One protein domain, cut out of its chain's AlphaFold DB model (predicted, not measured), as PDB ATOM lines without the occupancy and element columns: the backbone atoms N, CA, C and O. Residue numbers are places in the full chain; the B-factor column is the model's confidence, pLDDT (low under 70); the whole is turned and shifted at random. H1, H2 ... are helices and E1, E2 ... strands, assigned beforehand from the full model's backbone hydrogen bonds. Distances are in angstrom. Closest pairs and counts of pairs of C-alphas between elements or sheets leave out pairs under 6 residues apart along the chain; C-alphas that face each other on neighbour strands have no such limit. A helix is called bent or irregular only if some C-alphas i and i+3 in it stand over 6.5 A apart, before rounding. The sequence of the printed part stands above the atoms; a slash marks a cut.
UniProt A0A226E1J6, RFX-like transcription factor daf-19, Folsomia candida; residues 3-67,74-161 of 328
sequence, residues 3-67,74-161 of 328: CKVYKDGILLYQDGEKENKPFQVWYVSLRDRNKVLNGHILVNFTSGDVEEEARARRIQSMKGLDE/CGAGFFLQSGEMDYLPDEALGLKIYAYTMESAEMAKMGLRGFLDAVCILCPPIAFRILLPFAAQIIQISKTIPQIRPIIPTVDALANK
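Overview. This is residues 3 to 67 and 74 to 161 of the 328 residues of the protein "RFX-like transcription factor daf-19" of Folsomia candida (UniProt A0A226E1J6). A strongly twisted five-stranded sheet forms the middle of a rounded body, with H3 and H5 packed crosswise on one face and H1 on the other. H2 packs on the end of H1, and the short H4 and H6 lie beyond H3 and H5. The 153 printed residues hold, in chain order, E1 E2 E3 E4 H1 H2 E5 H3 H4 H5 H6; the sheet, order E1 E2 E5 E3 E4, is mixed, and so is the class, helices and strands. The whole is compact, with a radius of gyration of the C-alphas of 15.3 A and spans of 41 by 36 by 32 A.

Along the chain. Find C-alpha 3 at (182.379, 276.211, 152.278), where E1, residues 3 to 6, begins; E2 follows at residues 9 to 13. E3, residues 23 to 29, runs 19.8 A, and E4, residues 41 to 46, 16.3 A. H1, residues 50 to 62, runs 18.6 A; H2 is residues 75 to 82. E5, residues 93 to 99, starts at (186.201, 255.843, 155.307) and runs 16.1 A. H3, residues 102 to 116, runs 20.7 A; H4 is residues 118 to 122. H5, residues 126 to 142, runs 21.0 A and is irregular: C-alphas 133 and 136 are 7.8 A apart, with a kink of 86 degrees near residue 134. H6, residues 155 to 159, ends at C-alpha 159, (198.424, 275.989, 143.164).

Arrangement. Start at the hairpin E1 and E2, antiparallel, with N 4 and O 11 at 3.0 A. E2 and E5 are parallel, N 12 to O 98 2.8 A; E5 and E3 are antiparallel, N 25 to O 97 2.8 A. The hairpin E3 and E4 has N 26 and O 44 at 2.8 A. H1 is on the sheet at a height of 10.3 A, across the strands. H3 and H5 are on the opposite face; they touch, about perpendicular at 75 degrees, through residues 126 to 131 of H5, closest at the C-alphas of Gly 111 and Phe 128, 3.8 A. H1 touches H2 with residues 58 to 62 alone, closest at the C-alphas of Ser 61 and Gly 77, 4.5 A. H3 and H4 only just touch, only at the corner, with 3 pairs of C-alphas within 8 A, the closest those of Gly 114 and Cys 120, 5.7 A. H5 touches H6 with residues 135 to 139 alone, closest at the C-alphas of Ala 136 and Val 155, 6.0 A. Every O i to N i+4 pair is within hydrogen-bond range in H1, H2, H3 and H6, against 9 of 13 in H5 and 0 of 1 in H4, where 1 of 2 O i to N i+3 pairs is.

Size, cuts and confidence. Look for the farthest C-alphas at Gly 16 and Asn 34, 45.9 A apart. Residues 68 to 73 are not printed; C-alphas 67 and 74 stand 14.9 A apart across the cut. The links E3 to E4 and H5 to H6 are long. Mean pLDDT of the printed part is 76.1, with 45 residues under 70, among them 31 to 40 and 74 to 86.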
ATOM      1  N   CYS A   3     181.857 277.150 151.293       93.94
ATOM      2  CA  CYS A   3     182.379 276.211 152.278       93.94
ATOM      3  C   CYS A   3     182.149 276.773 153.686       93.94
ATOM      4  O   CYS A   3     182.480 277.933 153.938       93.94
ATOM      5  N   LYS A   4     181.587 275.969 154.595       94.38
ATOM      6  CA  LYS A   4     181.469 276.293 156.027       94.38
ATOM      7  C   LYS A   4     181.927 275.116 156.885       94.38
ATOM      8  O   LYS A   4     181.882 273.969 156.441       94.38
ATOM      9  N   VAL A   5     182.353 275.395 158.116       94.12
ATOM     10  CA  VAL A   5     182.631 274.344 159.108       94.12
ATOM     11  C   VAL A   5     181.329 273.604 159.415       94.12
ATOM     12  O   VAL A   5     180.285 274.232 159.601       94.12
ATOM     13  N   TYR A   6     181.382 272.275 159.447       93.94
ATOM     14  CA  TYR A   6     180.223 271.436 159.733       93.94
ATOM     15  C   TYR A   6     180.646 270.179 160.482       93.94
ATOM     16  O   TYR A   6     181.442 269.390 159.974       93.94
ATOM     17  N   LYS A   7     180.080 269.985 161.680       90.94
ATOM     18  CA  LYS A   7     180.481 268.924 162.616       90.94
ATOM     19  C   LYS A   7     182.000 268.954 162.836       90.94
ATOM     20  O   LYS A   7     182.542 269.988 163.210       90.94
ATOM     21  N   ASP A   8     182.670 267.839 162.594       89.81
ATOM     22  CA  ASP A   8     184.110 267.655 162.692       89.81
ATOM     23  C   ASP A   8     184.835 267.857 161.351       89.81
ATOM     24  O   ASP A   8     185.996 267.477 161.236       89.81
ATOM     25  N   GLY A   9     184.171 268.447 160.349       94.12
ATOM     26  CA  GLY A   9     184.708 268.653 159.009       94.12
ATOM     27  C   GLY A   9     184.174 269.898 158.303       94.12
ATOM     28  O   GLY A   9     183.997 270.959 158.908       94.12
ATOM     29  N   ILE A  10     183.952 269.782 156.992       95.56
ATOM     30  CA  ILE A  10     183.524 270.894 156.136       95.56
ATOM     31  C   ILE A  10     182.304 270.532 155.302       95.56
ATOM     32  O   ILE A  10     182.147 269.395 154.865       95.56
ATOM     33  N   LEU A  11     181.465 271.522 155.034       96.19
ATOM     34  CA  LEU A  11     180.276 271.396 154.206       96.19
ATOM     35  C   LEU A  11     180.382 272.324 153.000       96.19
ATOM     36  O   LEU A  11     180.542 273.539 153.150       96.19
ATOM     37  N   LEU A  12     180.271 271.728 151.818       95.00
ATOM     38  CA  LEU A  12     180.277 272.375 150.518       95.00
ATOM     39  C   LEU A  12     178.841 272.513 150.010       95.00
ATOM     40  O   LEU A  12     178.087 271.541 150.006       95.00
ATOM     41  N   TYR A  13     178.451 273.720 149.615       94.31
ATOM     42  CA  TYR A  13     177.068 274.004 149.224       94.31
ATOM     43  C   TYR A  13     176.963 275.166 148.230       94.31
ATOM     44  O   TYR A  13     177.916 275.927 148.025       94.31
ATOM     45  N   GLN A  14     175.804 275.317 147.601       92.25
ATOM     46  CA  GLN A  14     175.442 276.473 146.774       92.25
ATOM     47  C   GLN A  14     174.390 277.344 147.477       92.25
ATOM     48  O   GLN A  14     173.660 276.884 148.357       92.25
ATOM     49  N   ASP A  15     174.323 278.628 147.118       89.88
ATOM     50  CA  ASP A  15     173.316 279.529 147.685       89.88
ATOM     51  C   ASP A  15     171.906 279.087 147.288       89.88
ATOM     52  O   ASP A  15     171.644 278.788 146.127       89.88
ATOM     53  N   GLY A  16     170.998 279.056 148.265       87.12
ATOM     54  CA  GLY A  16     169.618 278.619 148.055       87.12
ATOM     55  C   GLY A  16     169.408 277.101 148.088       87.12
ATOM     56  O   GLY A  16     168.264 276.660 147.962       87.12
ATOM     57  N   GLU A  17     170.453 276.291 148.301       88.44
ATOM     58  CA  GLU A  17     170.275 274.856 148.548       88.44
ATOM     59  C   GLU A  17     169.498 274.613 149.849       88.44
ATOM     60  O   GLU A  17     169.768 275.220 150.887       88.44
ATOM     61  N   LYS A  18     168.527 273.696 149.797       85.56
ATOM     62  CA  LYS A  18     167.784 273.268 150.987       85.56
ATOM     63  C   LYS A  18     168.688 272.438 151.892       85.56
ATOM     64  O   LYS A  18     169.345 271.506 151.428       85.56
ATOM     65  N   GLU A  19     168.662 272.737 153.188       83.44
ATOM     66  CA  GLU A  19     169.383 271.961 154.197       83.44
ATOM     67  C   GLU A  19     168.706 270.594 154.398       83.44
ATOM     68  O   GLU A  19     167.793 270.432 155.204       83.44
ATOM     69  N   ASN A  20     169.147 269.605 153.623       82.25
ATOM     70  CA  ASN A  20     168.734 268.207 153.740       82.25
ATOM     71  C   ASN A  20     169.759 267.396 154.547       82.25
ATOM     72  O   ASN A  20     170.815 267.905 154.936       82.25
ATOM     73  N   LYS A  21     169.480 266.101 154.767       89.88
ATOM     74  CA  LYS A  21     170.493 265.155 155.258       89.88
ATOM     75  C   LYS A  21     171.711 265.217 154.317       89.88
ATOM     76  O   LYS A  21     171.551 264.902 153.138       89.88
ATOM     77  N   PRO A  22     172.894 265.638 154.797       92.25
ATOM     78  CA  PRO A  22     174.024 265.865 153.915       92.25
ATOM     79  C   PRO A  22     174.599 264.543 153.412       92.25
ATOM     80  O   PRO A  22     174.680 263.558 154.149       92.25
ATOM     81  N   PHE A  23     175.052 264.559 152.168       95.31
ATOM     82  CA  PHE A  23     175.946 263.562 151.611       95.31
ATOM     83  C   PHE A  23     177.325 263.724 152.241       95.31
ATOM     84  O   PHE A  23     177.813 264.843 152.384       95.31
ATOM     85  N   GLN A  24     177.959 262.618 152.601       95.56
ATOM     86  CA  GLN A  24     179.341 262.549 153.040       95.56
ATOM     87  C   GLN A  24     180.176 261.928 151.925       95.56
ATOM     88  O   GLN A  24     179.862 260.843 151.435       95.56
ATOM     89  N   VAL A  25     181.253 262.609 151.541       92.88
ATOM     90  CA  VAL A  25     182.276 262.042 150.660       92.88
ATOM     91  C   VAL A  25     183.053 260.999 151.450       92.88
ATOM     92  O   VAL A  25     183.438 261.235 152.595       92.88
ATOM     93  N   TRP A  26     183.303 259.855 150.836       90.69
ATOM     94  CA  TRP A  26     184.090 258.763 151.379       90.69
ATOM     95  C   TRP A  26     185.129 258.300 150.362       90.69
ATOM     96  O   TRP A  26     185.042 258.602 149.168       90.69
ATOM     97  N   TYR A  27     186.129 257.571 150.842       84.38
ATOM     98  CA  TYR A  27     187.096 256.907 149.983       84.38
ATOM     99  C   TYR A  27     187.354 255.475 150.439       84.38
ATOM    100  O   TYR A  27     187.101 255.130 151.589       84.38
ATOM    101  N   VAL A  28     187.893 254.660 149.540       77.38
ATOM    102  CA  VAL A  28     188.427 253.336 149.851       77.38
ATOM    103  C   VAL A  28     189.650 253.069 148.986       77.38
ATOM    104  O   VAL A  28     189.722 253.500 147.832       77.38
ATOM    105  N   SER A  29     190.636 252.376 149.543       73.94
ATOM    106  CA  SER A  29     191.841 252.019 148.797       73.94
ATOM    107  C   SER A  29     191.563 250.858 147.850       73.94
ATOM    108  O   SER A  29     191.016 249.836 148.258       73.94
ATOM    109  N   LEU A  30     191.987 250.999 146.598       70.50
ATOM    110  CA  LEU A  30     191.994 249.905 145.640       70.50
ATOM    111  C   LEU A  30     193.228 249.009 145.863       70.50
ATOM    112  O   LEU A  30     194.297 249.408 146.357       70.50
ATOM    113  N   ARG A  31     193.041 247.745 145.519       63.22
ATOM    114  CA  ARG A  31     193.931 246.601 145.674       63.22
ATOM    115  C   ARG A  31     194.272 246.068 144.287       63.22
ATOM    116  O   ARG A  31     193.497 246.263 143.358       63.22
ATOM    117  N   ASP A  32     195.403 245.375 144.217       53.72
ATOM    118  CA  ASP A  32     195.995 244.740 143.034       53.72
ATOM    119  C   ASP A  32     196.623 245.689 141.987       53.72
ATOM    120  O   ASP A  32     196.190 246.818 141.774       53.72
ATOM    121  N   ARG A  33     197.738 245.200 141.414       47.91
ATOM    122  CA  ARG A  33     198.893 245.871 140.763       47.91
ATOM    123  C   ARG A  33     199.939 246.555 141.661       47.91
ATOM    124  O   ARG A  33     199.689 246.997 142.780       47.91
ATOM    125  N   ASN A  34     201.167 246.579 141.126       42.94
ATOM    126  CA  ASN A  34     202.385 247.092 141.748       42.94
ATOM    127  C   ASN A  34     202.261 248.596 142.054       42.94
ATOM    128  O   ASN A  34     202.259 249.431 141.150       42.94
ATOM    129  N   LYS A  35     202.190 248.931 143.346       42.97
ATOM    130  CA  LYS A  35     202.023 250.292 143.877       42.97
ATOM    131  C   LYS A  35     203.342 251.074 143.922       42.97
ATOM    132  O   LYS A  35     203.600 251.795 144.882       42.97
ATOM    133  N   VAL A  36     204.201 250.950 142.899       37.34
ATOM    134  CA  VAL A  36     205.477 251.704 142.815       37.34
ATOM    135  C   VAL A  36     205.246 253.212 143.006       37.34
ATOM    136  O   VAL A  36     206.139 253.929 143.460       37.34
ATOM    137  N   LEU A  37     204.036 253.675 142.700       37.50
ATOM    138  CA  LEU A  37     203.571 255.047 142.775       37.50
ATOM    139  C   LEU A  37     202.231 255.033 143.545       37.50
ATOM    140  O   LEU A  37     201.442 254.110 143.356       37.50
ATOM    141  N   ASN A  38     202.035 255.987 144.460       40.84
ATOM    142  CA  ASN A  38     200.958 256.041 145.468       40.84
ATOM    143  C   ASN A  38     199.581 255.514 145.003       40.84
ATOM    144  O   ASN A  38     199.132 255.780 143.891       40.84
ATOM    145  N   GLY A  39     198.931 254.768 145.903       49.91
ATOM    146  CA  GLY A  39     197.840 253.837 145.622       49.91
ATOM    147  C   GLY A  39     196.617 254.399 144.894       49.91
ATOM    148  O   GLY A  39     196.175 255.524 145.110       49.91
ATOM    149  N   HIS A  40     196.030 253.541 144.062       65.38
ATOM    150  CA  HIS A  40     194.718 253.747 143.470       65.38
ATOM    151  C   HIS A  40     193.663 253.813 144.586       65.38
ATOM    152  O   HIS A  40     193.610 252.932 145.443       65.38
ATOM    153  N   ILE A  41     192.826 254.848 144.590       70.50
ATOM    154  CA  ILE A  41     191.710 254.999 145.532       70.50
ATOM    155  C   ILE A  41     190.412 255.206 144.757       70.50
ATOM    156  O   ILE A  41     190.396 255.822 143.690       70.50
ATOM    157  N   LEU A  42     189.314 254.716 145.313       77.12
ATOM    158  CA  LEU A  42     187.971 255.067 144.887       77.12
ATOM    159  C   LEU A  42     187.458 256.166 145.814       77.12
ATOM    160  O   LEU A  42     187.506 256.015 147.028       77.12
ATOM    161  N   VAL A  43     186.961 257.257 145.236       81.44
ATOM    162  CA  VAL A  43     186.278 258.337 145.955       81.44
ATOM    163  C   VAL A  43     184.828 258.356 145.503       81.44
ATOM    164  O   VAL A  43     184.552 258.334 144.301       81.44
ATOM    165  N   ASN A  44     183.903 258.400 146.451       87.25
ATOM    166  CA  ASN A  44     182.477 258.488 146.173       87.25
ATOM    167  C   ASN A  44     181.760 259.224 147.317       87.25
ATOM    168  O   ASN A  44     182.417 259.803 148.180       87.25
ATOM    169  N   PHE A  45     180.433 259.275 147.319       92.31
ATOM    170  CA  PHE A  45     179.665 259.860 148.414       92.31
ATOM    171  C   PHE A  45     178.417 259.043 148.723       92.31
ATOM    172  O   PHE A  45     177.977 258.230 147.917       92.31
ATOM    173  N   THR A  46     177.845 259.266 149.901       93.56
ATOM    174  CA  THR A  46     176.568 258.679 150.311       93.56
ATOM    175  C   THR A  46     175.857 259.583 151.303       93.56
ATOM    176  O   THR A  46     176.497 260.354 152.010       93.56
ATOM    177  N   SER A  47     174.532 259.511 151.360       93.19
ATOM    178  CA  SER A  47     173.744 260.078 152.461       93.19
ATOM    179  C   SER A  47     173.443 259.035 153.547       93.19
ATOM    180  O   SER A  47     172.789 259.360 154.541       93.19
ATOM    181  N   GLY A  48     173.873 257.783 153.357       91.56
ATOM    182  CA  GLY A  48     173.673 256.646 154.252       91.56
ATOM    183  C   GLY A  48     174.934 256.253 155.018       91.56
ATOM    184  O   GLY A  48     175.748 257.107 155.372       91.56
ATOM    185  N   ASP A  49     175.055 254.957 155.296       92.81
ATOM    186  CA  ASP A  49     176.264 254.364 155.855       92.81
ATOM    187  C   ASP A  49     177.339 254.176 154.768       92.81
ATOM    188  O   ASP A  49     177.048 253.800 153.631       92.81
ATOM    189  N   VAL A  50     178.591 254.479 155.116       89.56
ATOM    190  CA  VAL A  50     179.717 254.463 154.170       89.56
ATOM    191  C   VAL A  50     180.072 253.043 153.731       89.56
ATOM    192  O   VAL A  50     180.338 252.823 152.548       89.56
ATOM    193  N   GLU A  51     180.064 252.084 154.654       85.62
ATOM    194  CA  GLU A  51     180.413 250.694 154.364       85.62
ATOM    195  C   GLU A  51     179.320 250.025 153.519       85.62
ATOM    196  O   GLU A  51     179.616 249.327 152.542       85.62
ATOM    197  N   GLU A  52     178.049 250.264 153.853       84.31
ATOM    198  CA  GLU A  52     176.916 249.771 153.065       84.31
ATOM    199  C   GLU A  52     176.931 250.318 151.634       84.31
ATOM    200  O   GLU A  52     176.771 249.540 150.686       84.31
ATOM    201  N   GLU A  53     177.196 251.617 151.453       87.44
ATOM    202  CA  GLU A  53     177.319 252.213 150.120       87.44
ATOM    203  C   GLU A  53     178.488 251.603 149.343       87.44
ATOM    204  O   GLU A  53     178.341 251.235 148.176       87.44
ATOM    205  N   ALA A  54     179.659 251.470 149.971       78.62
ATOM    206  CA  ALA A  54     180.824 250.878 149.325       78.62
ATOM    207  C   ALA A  54     180.535 249.435 148.873       78.62
ATOM    208  O   ALA A  54     180.927 249.029 147.776       78.62
ATOM    209  N   ARG A  55     179.776 248.667 149.665       80.94
ATOM    210  CA  ARG A  55     179.345 247.308 149.312       80.94
ATOM    211  C   ARG A  55     178.368 247.320 148.140       80.94
ATOM    212  O   ARG A  55     178.559 246.562 147.187       80.94
ATOM    213  N   ALA A  56     177.359 248.189 148.178       77.44
ATOM    214  CA  ALA A  56     176.392 248.344 147.095       77.44
ATOM    215  C   ALA A  56     177.083 248.746 145.783       77.44
ATOM    216  O   ALA A  56     176.825 248.153 144.732       77.44
ATOM    217  N   ARG A  57     178.033 249.684 145.851       80.56
ATOM    218  CA  ARG A  57     178.816 250.139 144.700       80.56
ATOM    219  C   ARG A  57     179.683 249.030 144.115       80.56
ATOM    220  O   ARG A  57     179.770 248.927 142.889       80.56
ATOM    221  N   ARG A  58     180.303 248.193 144.951       74.81
ATOM    222  CA  ARG A  58     181.080 247.028 144.500       74.81
ATOM    223  C   ARG A  58     180.193 246.047 143.741       74.81
ATOM    224  O   ARG A  58     180.513 245.698 142.610       74.81
ATOM    225  N   ILE A  59     179.037 245.694 144.308       72.19
ATOM    226  CA  ILE A  59     178.048 244.817 143.661       72.19
ATOM    227  C   ILE A  59     177.590 245.406 142.323       72.19
ATOM    228  O   ILE A  59     177.535 244.692 141.327       72.19
ATOM    229  N   GLN A  60     177.274 246.705 142.284       71.12
ATOM    230  CA  GLN A  60     176.863 247.386 141.056       71.12
ATOM    231  C   GLN A  60     177.956 247.328 139.986       71.12
ATOM    232  O   GLN A  60     177.658 247.087 138.826       71.12
ATOM    233  N   SER A  61     179.211 247.523 140.382       70.31
ATOM    234  CA  SER A  61     180.353 247.537 139.465       70.31
ATOM    235  C   SER A  61     180.648 246.157 138.863       70.31
ATOM    236  O   SER A  61     181.183 246.079 137.764       70.31
ATOM    237  N   MET A  62     180.278 245.074 139.551       65.19
ATOM    238  CA  MET A  62     180.432 243.694 139.069       65.19
ATOM    239  C   MET A  62     179.301 243.230 138.145       65.19
ATOM    240  O   MET A  62     179.470 242.265 137.404       65.19
ATOM    241  N   LYS A  63     178.137 243.886 138.189       63.16
ATOM    242  CA  LYS A  63     177.060 243.644 137.225       63.16
ATOM    243  C   LYS A  63     177.528 244.263 135.907       63.16
ATOM    244  O   LYS A  63     177.838 245.450 135.892       63.16
ATOM    245  N   GLY A  64     177.689 243.441 134.866       54.25
ATOM    246  CA  GLY A  64     178.253 243.837 133.568       54.25
ATOM    247  C   GLY A  64     177.706 245.172 133.054       54.25
ATOM    248  O   GLY A  64     176.575 245.543 133.364       54.25
ATOM    249  N   LEU A  65     178.520 245.909 132.295       54.16
ATOM    250  CA  LEU A  65     178.067 247.133 131.632       54.16
ATOM    251  C   LEU A  65     176.916 246.776 130.681       54.16
ATOM    252  O   LEU A  65     177.132 246.044 129.717       54.16
ATOM    253  N   ASP A  66     175.714 247.300 130.925       49.03
ATOM    254  CA  ASP A  66     174.723 247.384 129.855       49.03
ATOM    255  C   ASP A  66     175.327 248.290 128.779       49.03
ATOM    256  O   ASP A  66     175.602 249.466 129.042       49.03
ATOM    257  N   GLU A  67     175.518 247.747 127.572       43.09
ATOM    258  CA  GLU A  67     176.110 248.419 126.398       43.09
ATOM    259  C   GLU A  67     175.426 249.761 126.049       43.09
ATOM    260  O   GLU A  67     175.950 250.555 125.273       43.09
ATOM    261  N   CYS A  74     183.708 255.765 135.452       49.88
ATOM    262  CA  CYS A  74     184.608 255.278 136.514       49.88
ATOM    263  C   CYS A  74     185.395 254.047 136.046       49.88
ATOM    264  O   CYS A  74     184.817 252.971 135.913       49.88
ATOM    265  N   GLY A  75     186.719 254.159 135.892       52.47
ATOM    266  CA  GLY A  75     187.570 253.003 135.569       52.47
ATOM    267  C   GLY A  75     187.431 251.835 136.560       52.47
ATOM    268  O   GLY A  75     187.652 250.691 136.188       52.47
ATOM    269  N   ALA A  76     186.977 252.091 137.795       57.69
ATOM    270  CA  ALA A  76     186.770 251.057 138.810       57.69
ATOM    271  C   ALA A  76     185.770 249.962 138.392       57.69
ATOM    272  O   ALA A  76     185.952 248.817 138.788       57.69
ATOM    273  N   GLY A  77     184.743 250.287 137.591       55.41
ATOM    274  CA  GLY A  77     183.784 249.288 137.099       55.41
ATOM    275  C   GLY A  77     184.445 248.263 136.183       55.41
ATOM    276  O   GLY A  77     184.327 247.062 136.401       55.41
ATOM    277  N   PHE A  78     185.229 248.758 135.226       56.22
ATOM    278  CA  PHE A  78     186.021 247.930 134.323       56.22
ATOM    279  C   PHE A  78     187.018 247.049 135.089       56.22
ATOM    280  O   PHE A  78     187.027 245.837 134.900       56.22
ATOM    281  N   PHE A  79     187.794 247.631 136.013       57.88
ATOM    282  CA  PHE A  79     188.811 246.881 136.760       57.88
ATOM    283  C   PHE A  79     188.234 245.804 137.686       57.88
ATOM    284  O   PHE A  79     188.855 244.761 137.880       57.88
ATOM    285  N   LEU A  80     187.050 246.039 138.260       60.03
ATOM    286  CA  LEU A  80     186.365 245.041 139.085       60.03
ATOM    287  C   LEU A  80     185.848 243.866 138.249       60.03
ATOM    288  O   LEU A  80     185.881 242.730 138.715       60.03
ATOM    289  N   GLN A  81     185.392 244.127 137.022       59.78
ATOM    290  CA  GLN A  81     184.924 243.093 136.093       59.78
ATOM    291  C   GLN A  81     186.080 242.276 135.507       59.78
ATOM    292  O   GLN A  81     185.957 241.061 135.377       59.78
ATOM    293  N   SER A  82     187.208 242.917 135.189       55.28
ATOM    294  CA  SER A  82     188.412 242.239 134.690       55.28
ATOM    295  C   SER A  82     189.203 241.515 135.789       55.28
ATOM    296  O   SER A  82     190.097 240.729 135.483       55.28
ATOM    297  N   GLY A  83     188.891 241.773 137.066       55.56
ATOM    298  CA  GLY A  83     189.626 241.260 138.227       55.56
ATOM    299  C   GLY A  83     190.933 242.007 138.522       55.56
ATOM    300  O   GLY A  83     191.634 241.664 139.480       55.56
ATOM    301  N   GLU A  84     191.247 243.046 137.746       51.62
ATOM    302  CA  GLU A  84     192.512 243.786 137.785       51.62
ATOM    303  C   GLU A  84     192.671 244.693 139.010       51.62
ATOM    304  O   GLU A  84     193.803 244.926 139.434       51.62
ATOM    305  N   MET A  85     191.572 245.201 139.579       62.72
ATOM    306  CA  MET A  85     191.583 245.931 140.852       62.72
ATOM    307  C   MET A  85     190.341 245.618 141.676       62.72
ATOM    308  O   MET A  85     189.285 245.315 141.133       62.72
ATOM    309  N   ASP A  86     190.440 245.711 143.000       63.84
ATOM    310  CA  ASP A  86     189.286 245.571 143.901       63.84
ATOM    311  C   ASP A  86     189.470 246.350 145.193       63.84
ATOM    312  O   ASP A  86     190.510 246.949 145.419       63.84
ATOM    313  N   TYR A  87     188.467 246.366 146.053       71.88
ATOM    314  CA  TYR A  87     188.555 246.954 147.376       71.88
ATOM    315  C   TYR A  87     187.681 246.201 148.368       71.88
ATOM    316  O   TYR A  87     186.737 245.499 148.002       71.88
ATOM    317  N   LEU A  88     187.991 246.376 149.648       70.56
ATOM    318  CA  LEU A  88     187.141 245.901 150.724       70.56
ATOM    319  C   LEU A  88     186.213 247.030 151.188       70.56
ATOM    320  O   LEU A  88     186.705 248.072 151.616       70.56
ATOM    321  N   PRO A  89     184.881 246.862 151.097       74.75
ATOM    322  CA  PRO A  89     183.935 247.886 151.536       74.75
ATOM    323  C   PRO A  89     184.078 248.316 152.999       74.75
ATOM    324  O   PRO A  89     183.842 249.479 153.299       74.75
ATOM    325  N   ASP A  90     184.499 247.418 153.894       77.56
ATOM    326  CA  ASP A  90     184.721 247.712 155.318       77.56
ATOM    327  C   ASP A  90     185.973 248.562 155.583       77.56
ATOM    328  O   ASP A  90     186.184 249.031 156.698       77.56
ATOM    329  N   GLU A  91     186.789 248.814 154.556       73.81
ATOM    330  CA  GLU A  91     187.887 249.785 154.603       73.81
ATOM    331  C   GLU A  91     187.472 251.171 154.093       73.81
ATOM    332  O   GLU A  91     188.310 252.075 154.017       73.81
ATOM    333  N   ALA A  92     186.207 251.354 153.703       80.25
ATOM    334  CA  ALA A  92     185.714 252.646 153.263       80.25
ATOM    335  C   ALA A  92     185.607 253.615 154.447       80.25
ATOM    336  O   ALA A  92     185.069 253.297 155.506       80.25
ATOM    337  N   LEU A  93     186.121 254.830 154.261       83.94
ATOM    338  CA  LEU A  93     186.201 255.843 155.307       83.94
ATOM    339  C   LEU A  93     185.613 257.166 154.824       83.94
ATOM    340  O   LEU A  93     185.930 257.659 153.740       83.94
ATOM    341  N   GLY A  94     184.785 257.778 155.668       88.62
ATOM    342  CA  GLY A  94     184.258 259.117 155.436       88.62
ATOM    343  C   GLY A  94     185.350 260.187 155.526       88.62
ATOM    344  O   GLY A  94     186.111 260.242 156.489       88.62
ATOM    345  N   LEU A  95     185.383 261.095 154.553       88.50
ATOM    346  CA  LEU A  95     186.390 262.153 154.422       88.50
ATOM    347  C   LEU A  95     186.091 263.417 155.226       88.50
ATOM    348  O   LEU A  95     186.820 264.400 155.125       88.50
ATOM    349  N   LYS A  96     184.990 263.415 155.986       93.56
ATOM    350  CA  LYS A  96     184.469 264.595 156.702       93.56
ATOM    351  C   LYS A  96     184.264 265.811 155.780       93.56
ATOM    352  O   LYS A  96     184.320 266.962 156.205       93.56
ATOM    353  N   ILE A  97     184.027 265.542 154.498       94.50
ATOM    354  CA  ILE A  97     183.622 266.513 153.486       94.50
ATOM    355  C   ILE A  97     182.163 266.203 153.182       94.50
ATOM    356  O   ILE A  97     181.832 265.073 152.821       94.50
ATOM    357  N   TYR A  98     181.299 267.192 153.364       96.38
ATOM    358  CA  TYR A  98     179.854 267.047 153.270       96.38
ATOM    359  C   TYR A  98     179.273 267.934 152.166       96.38
ATOM    360  O   TYR A  98     179.875 268.947 151.812       96.38
ATOM    361  N   ALA A  99     178.088 267.594 151.659       95.44
ATOM    362  CA  ALA A  99     177.314 268.415 150.725       95.44
ATOM    363  C   ALA A  99     175.803 268.222 150.920       95.44
ATOM    364  O   ALA A  99     175.370 267.126 151.261       95.44
ATOM    365  N   TYR A 100     174.975 269.252 150.709       93.62
ATOM    366  CA  TYR A 100     173.515 269.127 150.892       93.62
ATOM    367  C   TYR A 100     172.792 268.460 149.719       93.62
ATOM    368  O   TYR A 100     171.743 267.842 149.906       93.62
ATOM    369  N   THR A 101     173.337 268.587 148.511       92.62
ATOM    370  CA  THR A 101     172.733 268.082 147.277       92.62
ATOM    371  C   THR A 101     173.647 267.065 146.607       92.62
ATOM    372  O   THR A 101     174.865 267.078 146.799       92.62
ATOM    373  N   MET A 102     173.054 266.196 145.788       89.75
ATOM    374  CA  MET A 102     173.805 265.246 144.967       89.75
ATOM    375  C   MET A 102     174.749 265.974 144.001       89.75
ATOM    376  O   MET A 102     175.870 265.527 143.796       89.75
ATOM    377  N   GLU A 103     174.334 267.122 143.458       89.19
ATOM    378  CA  GLU A 103     175.160 267.940 142.564       89.19
ATOM    379  C   GLU A 103     176.408 268.484 143.276       89.19
ATOM    380  O   GLU A 103     177.529 268.316 142.792       89.19
ATOM    381  N   SER A 104     176.238 269.079 144.461       91.19
ATOM    382  CA  SER A 104     177.361 269.564 145.270       91.19
ATOM    383  C   SER A 104     178.265 268.413 145.741       91.19
ATOM    384  O   SER A 104     179.486 268.570 145.789       91.19
ATOM    385  N   ALA A 105     177.698 267.235 146.026       90.12
ATOM    386  CA  ALA A 105     178.459 266.036 146.376       90.12
ATOM    387  C   ALA A 105     179.274 265.492 145.189       90.12
ATOM    388  O   ALA A 105     180.442 265.141 145.349       90.12
ATOM    389  N   GLU A 106     178.696 265.483 143.987       85.50
ATOM    390  CA  GLU A 106     179.370 265.101 142.744       85.50
ATOM    391  C   GLU A 106     180.515 266.068 142.424       85.50
ATOM    392  O   GLU A 106     181.628 265.634 142.119       85.50
ATOM    393  N   MET A 107     180.290 267.375 142.595       87.62
ATOM    394  CA  MET A 107     181.335 268.401 142.508       87.62
ATOM    395  C   MET A 107     182.463 268.157 143.514       87.62
ATOM    396  O   MET A 107     183.636 268.195 143.140       87.62
ATOM    397  N   ALA A 108     182.128 267.875 144.775       89.31
ATOM    398  CA  ALA A 108     183.108 267.573 145.813       89.31
ATOM    399  C   ALA A 108     183.934 266.321 145.468       89.31
ATOM    400  O   ALA A 108     185.163 266.363 145.502       89.31
ATOM    401  N   LYS A 109     183.269 265.232 145.059       87.56
ATOM    402  CA  LYS A 109     183.894 263.974 144.626       87.56
ATOM    403  C   LYS A 109     184.847 264.197 143.455       87.56
ATOM    404  O   LYS A 109     186.009 263.798 143.512       87.56
ATOM    405  N   MET A 110     184.371 264.845 142.395       80.19
ATOM    406  CA  MET A 110     185.137 265.030 141.161       80.19
ATOM    407  C   MET A 110     186.271 266.040 141.320       80.19
ATOM    408  O   MET A 110     187.342 265.856 140.739       80.19
ATOM    409  N   GLY A 111     186.084 267.087 142.122       82.38
ATOM    410  CA  GLY A 111     187.159 268.028 142.410       82.38
ATOM    411  C   GLY A 111     188.222 267.425 143.331       82.38
ATOM    412  O   GLY A 111     189.406 267.623 143.073       82.38
ATOM    413  N   LEU A 112     187.833 266.617 144.328       81.75
ATOM    414  CA  LEU A 112     188.786 265.894 145.170       81.75
ATOM    415  C   LEU A 112     189.564 264.847 144.370       81.75
ATOM    416  O   LEU A 112     190.781 264.758 144.513       81.75
ATOM    417  N   ARG A 113     188.895 264.117 143.470       77.19
ATOM    418  CA  ARG A 113     189.577 263.280 142.475       77.19
ATOM    419  C   ARG A 113     190.614 264.100 141.707       77.19
ATOM    420  O   ARG A 113     191.742 263.657 141.576       77.19
ATOM    421  N   GLY A 114     190.261 265.301 141.252       74.31
ATOM    422  CA  GLY A 114     191.200 266.199 140.576       74.31
ATOM    423  C   GLY A 114     192.380 266.652 141.448       74.31
ATOM    424  O   GLY A 114     193.465 266.852 140.919       74.31
ATOM    425  N   PHE A 115     192.200 266.821 142.763       76.00
ATOM    426  CA  PHE A 115     193.308 267.129 143.681       76.00
ATOM    427  C   PHE A 115     194.263 265.946 143.830       76.00
ATOM    428  O   PHE A 115     195.470 266.138 143.937       76.00
ATOM    429  N   LEU A 116     193.712 264.734 143.850       71.38
ATOM    430  CA  LEU A 116     194.461 263.501 144.074       71.38
ATOM    431  C   LEU A 116     195.043 262.917 142.776       71.38
ATOM    432  O   LEU A 116     195.925 262.075 142.851       71.38
ATOM    433  N   ASP A 117     194.602 263.368 141.599       66.12
ATOM    434  CA  ASP A 117     195.052 262.867 140.297       66.12
ATOM    435  C   ASP A 117     196.002 263.854 139.593       66.12
ATOM    436  O   ASP A 117     195.584 264.871 139.032       66.12
ATOM    437  N   ALA A 118     197.297 263.523 139.558       48.12
ATOM    438  CA  ALA A 118     198.313 264.335 138.880       48.12
ATOM    439  C   ALA A 118     198.143 264.406 137.349       48.12
ATOM    440  O   ALA A 118     198.597 265.378 136.745       48.12
ATOM    441  N   VAL A 119     197.487 263.424 136.714       42.47
ATOM    442  CA  VAL A 119     197.211 263.442 135.265       42.47
ATOM    443  C   VAL A 119     196.124 264.468 134.962       42.47
ATOM    444  O   VAL A 119     196.239 265.251 134.016       42.47
ATOM    445  N   CYS A 120     195.098 264.535 135.813       47.22
ATOM    446  CA  CYS A 120     194.048 265.539 135.695       47.22
ATOM    447  C   CYS A 120     194.518 266.953 136.060       47.22
ATOM    448  O   CYS A 120     193.916 267.901 135.582       47.22
ATOM    449  N   ILE A 121     195.594 267.159 136.827       50.44
ATOM    450  CA  ILE A 121     196.087 268.518 137.143       50.44
ATOM    451  C   ILE A 121     196.513 269.307 135.886       50.44
ATOM    452  O   ILE A 121     196.387 270.537 135.857       50.44
ATOM    453  N   LEU A 122     196.974 268.625 134.829       49.12
ATOM    454  CA  LEU A 122     197.333 269.263 133.554       49.12
ATOM    455  C   LEU A 122     196.093 269.740 132.776       49.12
ATOM    456  O   LEU A 122     196.110 270.828 132.200       49.12
ATOM    457  N   CYS A 123     194.994 268.985 132.852       52.22
ATOM    458  CA  CYS A 123     193.694 269.315 132.262       52.22
ATOM    459  C   CYS A 123     192.579 269.189 133.317       52.22
ATOM    460  O   CYS A 123     191.778 268.251 133.261       52.22
ATOM    461  N   PRO A 124     192.524 270.104 134.307       61.81
ATOM    462  CA  PRO A 124     191.690 269.904 135.483       61.81
ATOM    463  C   PRO A 124     190.210 270.027 135.129       61.81
ATOM    464  O   PRO A 124     189.836 270.997 134.451       61.81
ATOM    465  N   PRO A 125     189.358 269.101 135.613       70.44
ATOM    466  CA  PRO A 125     187.923 269.174 135.386       70.44
ATOM    467  C   PRO A 125     187.349 270.450 136.013       70.44
ATOM    468  O   PRO A 125     187.925 271.028 136.936       70.44
ATOM    469  N   ILE A 126     186.174 270.884 135.554       81.12
ATOM    470  CA  ILE A 126     185.495 272.079 136.091       81.12
ATOM    471  C   ILE A 126     185.348 271.990 137.622       81.12
ATOM    472  O   ILE A 126     185.625 272.959 138.329       81.12
ATOM    473  N   ALA A 127     185.034 270.800 138.137       83.62
ATOM    474  CA  ALA A 127     184.924 270.527 139.567       83.62
ATOM    475  C   ALA A 127     186.206 270.838 140.364       83.62
ATOM    476  O   ALA A 127     186.125 271.386 141.462       83.62
ATOM    477  N   PHE A 128     187.394 270.574 139.801       83.81
ATOM    478  CA  PHE A 128     188.670 270.944 140.428       83.81
ATOM    479  C   PHE A 128     188.759 272.456 140.624       83.81
ATOM    480  O   PHE A 128     189.078 272.929 141.711       83.81
ATOM    481  N   ARG A 129     188.449 273.230 139.576       84.94
ATOM    482  CA  ARG A 129     188.563 274.698 139.610       84.94
ATOM    483  C   ARG A 129     187.587 275.311 140.606       84.94
ATOM    484  O   ARG A 129     187.926 276.290 141.257       84.94
ATOM    485  N   ILE A 130     186.403 274.718 140.741       89.12
ATOM    486  CA  ILE A 130     185.389 275.159 141.701       89.12
ATOM    487  C   ILE A 130     185.803 274.837 143.144       89.12
ATOM    488  O   ILE A 130     185.496 275.622 144.039       89.12
ATOM    489  N   LEU A 131     186.503 273.722 143.384       89.25
ATOM    490  CA  LEU A 131     187.019 273.380 144.716       89.25
ATOM    491  C   LEU A 131     188.319 274.088 145.087       89.25
ATOM    492  O   LEU A 131     188.594 274.226 146.276       89.25
ATOM    493  N   LEU A 132     189.115 274.530 144.110       88.38
ATOM    494  CA  LEU A 132     190.433 275.127 144.340       88.38
ATOM    495  C   LEU A 132     190.438 276.266 145.386       88.38
ATOM    496  O   LEU A 132     191.323 276.246 146.241       88.38
ATOM    497  N   PRO A 133     189.456 277.195 145.426       92.38
ATOM    498  CA  PRO A 133     189.380 278.221 146.473       92.38
ATOM    499  C   PRO A 133     189.262 277.672 147.904       92.38
ATOM    500  O   PRO A 133     189.536 278.391 148.860       92.38
ATOM    501  N   PHE A 134     188.855 276.409 148.058       92.88
ATOM    502  CA  PHE A 134     188.676 275.725 149.341       92.88
ATOM    503  C   PHE A 134     189.770 274.682 149.623       92.88
ATOM    504  O   PHE A 134     189.659 273.905 150.575       92.88
ATOM    505  N   ALA A 135     190.824 274.632 148.799       88.94
ATOM    506  CA  ALA A 135     191.870 273.616 148.882       88.94
ATOM    507  C   ALA A 135     192.549 273.575 150.256       88.94
ATOM    508  O   ALA A 135     192.802 272.492 150.776       88.94
ATOM    509  N   ALA A 136     192.793 274.733 150.877       90.06
ATOM    510  CA  ALA A 136     193.392 274.803 152.207       90.06
ATOM    511  C   ALA A 136     192.528 274.100 153.265       90.06
ATOM    512  O   ALA A 136     193.041 273.270 154.016       90.06
ATOM    513  N   GLN A 137     191.216 274.365 153.293       92.88
ATOM    514  CA  GLN A 137     190.300 273.705 154.225       92.88
ATOM    515  C   GLN A 137     190.188 272.201 153.936       92.88
ATOM    516  O   GLN A 137     190.248 271.398 154.866       92.88
ATOM    517  N   ILE A 138     190.073 271.818 152.658       89.50
ATOM    518  CA  ILE A 138     189.967 270.416 152.216       89.50
ATOM    519  C   ILE A 138     191.225 269.621 152.593       89.50
ATOM    520  O   ILE A 138     191.129 268.526 153.145       89.50
ATOM    521  N   ILE A 139     192.414 270.168 152.338       86.31
ATOM    522  CA  ILE A 139     193.686 269.533 152.698       86.31
ATOM    523  C   ILE A 139     193.816 269.433 154.214       86.31
ATOM    524  O   ILE A 139     194.209 268.384 154.723       86.31
ATOM    525  N   GLN A 140     193.469 270.493 154.946       89.12
ATOM    526  CA  GLN A 140     193.577 270.496 156.399       89.12
ATOM    527  C   GLN A 140     192.680 269.435 157.037       89.12
ATOM    528  O   GLN A 140     193.154 268.708 157.908       89.12
ATOM    529  N   ILE A 141     191.427 269.293 156.583       88.81
ATOM    530  CA  ILE A 141     190.544 268.253 157.117       88.81
ATOM    531  C   ILE A 141     191.023 266.857 156.720       88.81
ATOM    532  O   ILE A 141     191.090 265.962 157.561       88.81
ATOM    533  N   SER A 142     191.462 266.685 155.475       81.75
ATOM    534  CA  SER A 142     191.927 265.392 154.974       81.75
ATOM    535  C   SER A 142     193.195 264.922 155.707       81.75
ATOM    536  O   SER A 142     193.351 263.733 155.973       81.75
ATOM    537  N   LYS A 143     194.076 265.843 156.135       78.75
ATOM    538  CA  LYS A 143     195.264 265.539 156.959       78.75
ATOM    539  C   LYS A 143     194.925 264.963 158.334       78.75
ATOM    540  O   LYS A 143     195.785 264.315 158.933       78.75
ATOM    541  N   THR A 144     193.711 265.194 158.837       80.50
ATOM    542  CA  THR A 144     193.248 264.606 160.106       80.50
ATOM    543  C   THR A 144     192.939 263.113 159.990       80.50
ATOM    544  O   THR A 144     192.783 262.460 161.016       80.50
ATOM    545  N   ILE A 145     192.884 262.569 158.767       72.00
ATOM    546  CA  ILE A 145     192.636 261.154 158.483       72.00
ATOM    547  C   ILE A 145     193.995 260.469 158.267       72.00
ATOM    548  O   ILE A 145     194.616 260.674 157.215       72.00
ATOM    549  N   PRO A 146     194.492 259.672 159.236       66.06
ATOM    550  CA  PRO A 146     195.844 259.111 159.191       66.06
ATOM    551  C   PRO A 146     196.162 258.343 157.907       66.06
ATOM    552  O   PRO A 146     197.285 258.419 157.419       66.06
ATOM    553  N   GLN A 147     195.166 257.652 157.353       63.31
ATOM    554  CA  GLN A 147     195.285 256.781 156.188       63.31
ATOM    555  C   GLN A 147     195.426 257.543 154.856       63.31
ATOM    556  O   GLN A 147     195.954 256.993 153.899       63.31
ATOM    557  N   ILE A 148     194.973 258.800 154.776       63.44
ATOM    558  CA  ILE A 148     195.073 259.626 153.551       63.44
ATOM    559  C   ILE A 148     196.205 260.639 153.676       63.44
ATOM    560  O   ILE A 148     196.785 261.055 152.679       63.44
ATOM    561  N   ARG A 149     196.569 261.017 154.906       65.00
ATOM    562  CA  ARG A 149     197.646 261.967 155.202       65.00
ATOM    563  C   ARG A 149     198.908 261.819 154.326       65.00
ATOM    564  O   ARG A 149     199.405 262.863 153.905       65.00
ATOM    565  N   PRO A 150     199.420 260.609 154.017       59.00
ATOM    566  CA  PRO A 150     200.625 260.446 153.195       59.00
ATOM    567  C   PRO A 150     200.457 260.831 151.717       59.00
ATOM    568  O   PRO A 150     201.450 261.112 151.051       59.00
ATOM    569  N   ILE A 151     199.226 260.832 151.192       60.84
ATOM    570  CA  ILE A 151     198.936 260.985 149.756       60.84
ATOM    571  C   ILE A 151     198.267 262.320 149.397       60.84
ATOM    572  O   ILE A 151     198.007 262.580 148.224       60.84
ATOM    573  N   ILE A 152     197.987 263.178 150.383       68.69
ATOM    574  CA  ILE A 152     197.345 264.480 150.157       68.69
ATOM    575  C   ILE A 152     198.386 265.489 149.653       68.69
ATOM    576  O   ILE A 152     199.414 265.670 150.314       68.69
ATOM    577  N   PRO A 153     198.120 266.203 148.545       71.19
ATOM    578  CA  PRO A 153     199.005 267.257 148.066       71.19
ATOM    579  C   PRO A 153     199.059 268.438 149.040       71.19
ATOM    580  O   PRO A 153     198.123 268.716 149.792       71.19
ATOM    581  N   THR A 154     200.156 269.191 149.006       77.19
ATOM    582  CA  THR A 154     200.194 270.499 149.667       77.19
ATOM    583  C   THR A 154     199.363 271.516 148.881       77.19
ATOM    584  O   THR A 154     199.110 271.349 147.687       77.19
ATOM    585  N   VAL A 155     198.946 272.600 149.545       80.50
ATOM    586  CA  VAL A 155     198.233 273.706 148.878       80.50
ATOM    587  C   VAL A 155     199.101 274.291 147.763       80.50
ATOM    588  O   VAL A 155     198.614 274.500 146.655       80.50
ATOM    589  N   ASP A 156     200.399 274.453 148.024       76.38
ATOM    590  CA  ASP A 156     201.363 274.942 147.037       76.38
ATOM    591  C   ASP A 156     201.519 273.982 145.854       76.38
ATOM    592  O   ASP A 156     201.606 274.432 144.714       76.38
ATOM    593  N   ALA A 157     201.503 272.663 146.089       72.25
ATOM    594  CA  ALA A 157     201.556 271.678 145.010       72.25
ATOM    595  C   ALA A 157     200.327 271.782 144.092       72.25
ATOM    596  O   ALA A 157     200.474 271.722 142.871       72.25
ATOM    597  N   LEU A 158     199.134 272.008 144.657       74.75
ATOM    598  CA  LEU A 158     197.914 272.239 143.874       74.75
ATOM    599  C   LEU A 158     197.957 273.567 143.109       74.75
ATOM    600  O   LEU A 158     197.634 273.596 141.921       74.75
ATOM    601  N   ALA A 159     198.368 274.655 143.764       74.81
ATOM    602  CA  ALA A 159     198.424 275.989 143.164       74.81
ATOM    603  C   ALA A 159     199.419 276.051 141.998       74.81
ATOM    604  O   ALA A 159     199.099 276.559 140.923       74.81
ATOM    605  N   ASN A 160     200.598 275.455 142.185       71.00
ATOM    606  CA  ASN A 160     201.658 275.415 141.183       71.00
ATOM    607  C   ASN A 160     201.484 274.278 140.171       71.00
ATOM    608  O   ASN A 160     202.372 274.066 139.345       71.00
ATOM    609  N   LYS A 161     200.379 273.515 140.249       65.25
ATOM    610  CA  LYS A 161     200.128 272.321 139.425       65.25
ATOM    611  C   LYS A 161     201.329 271.372 139.398       65.25
ATOM    612  O   LYS A 161     201.620 270.739 138.384       65.25
TER     613      LYS A 161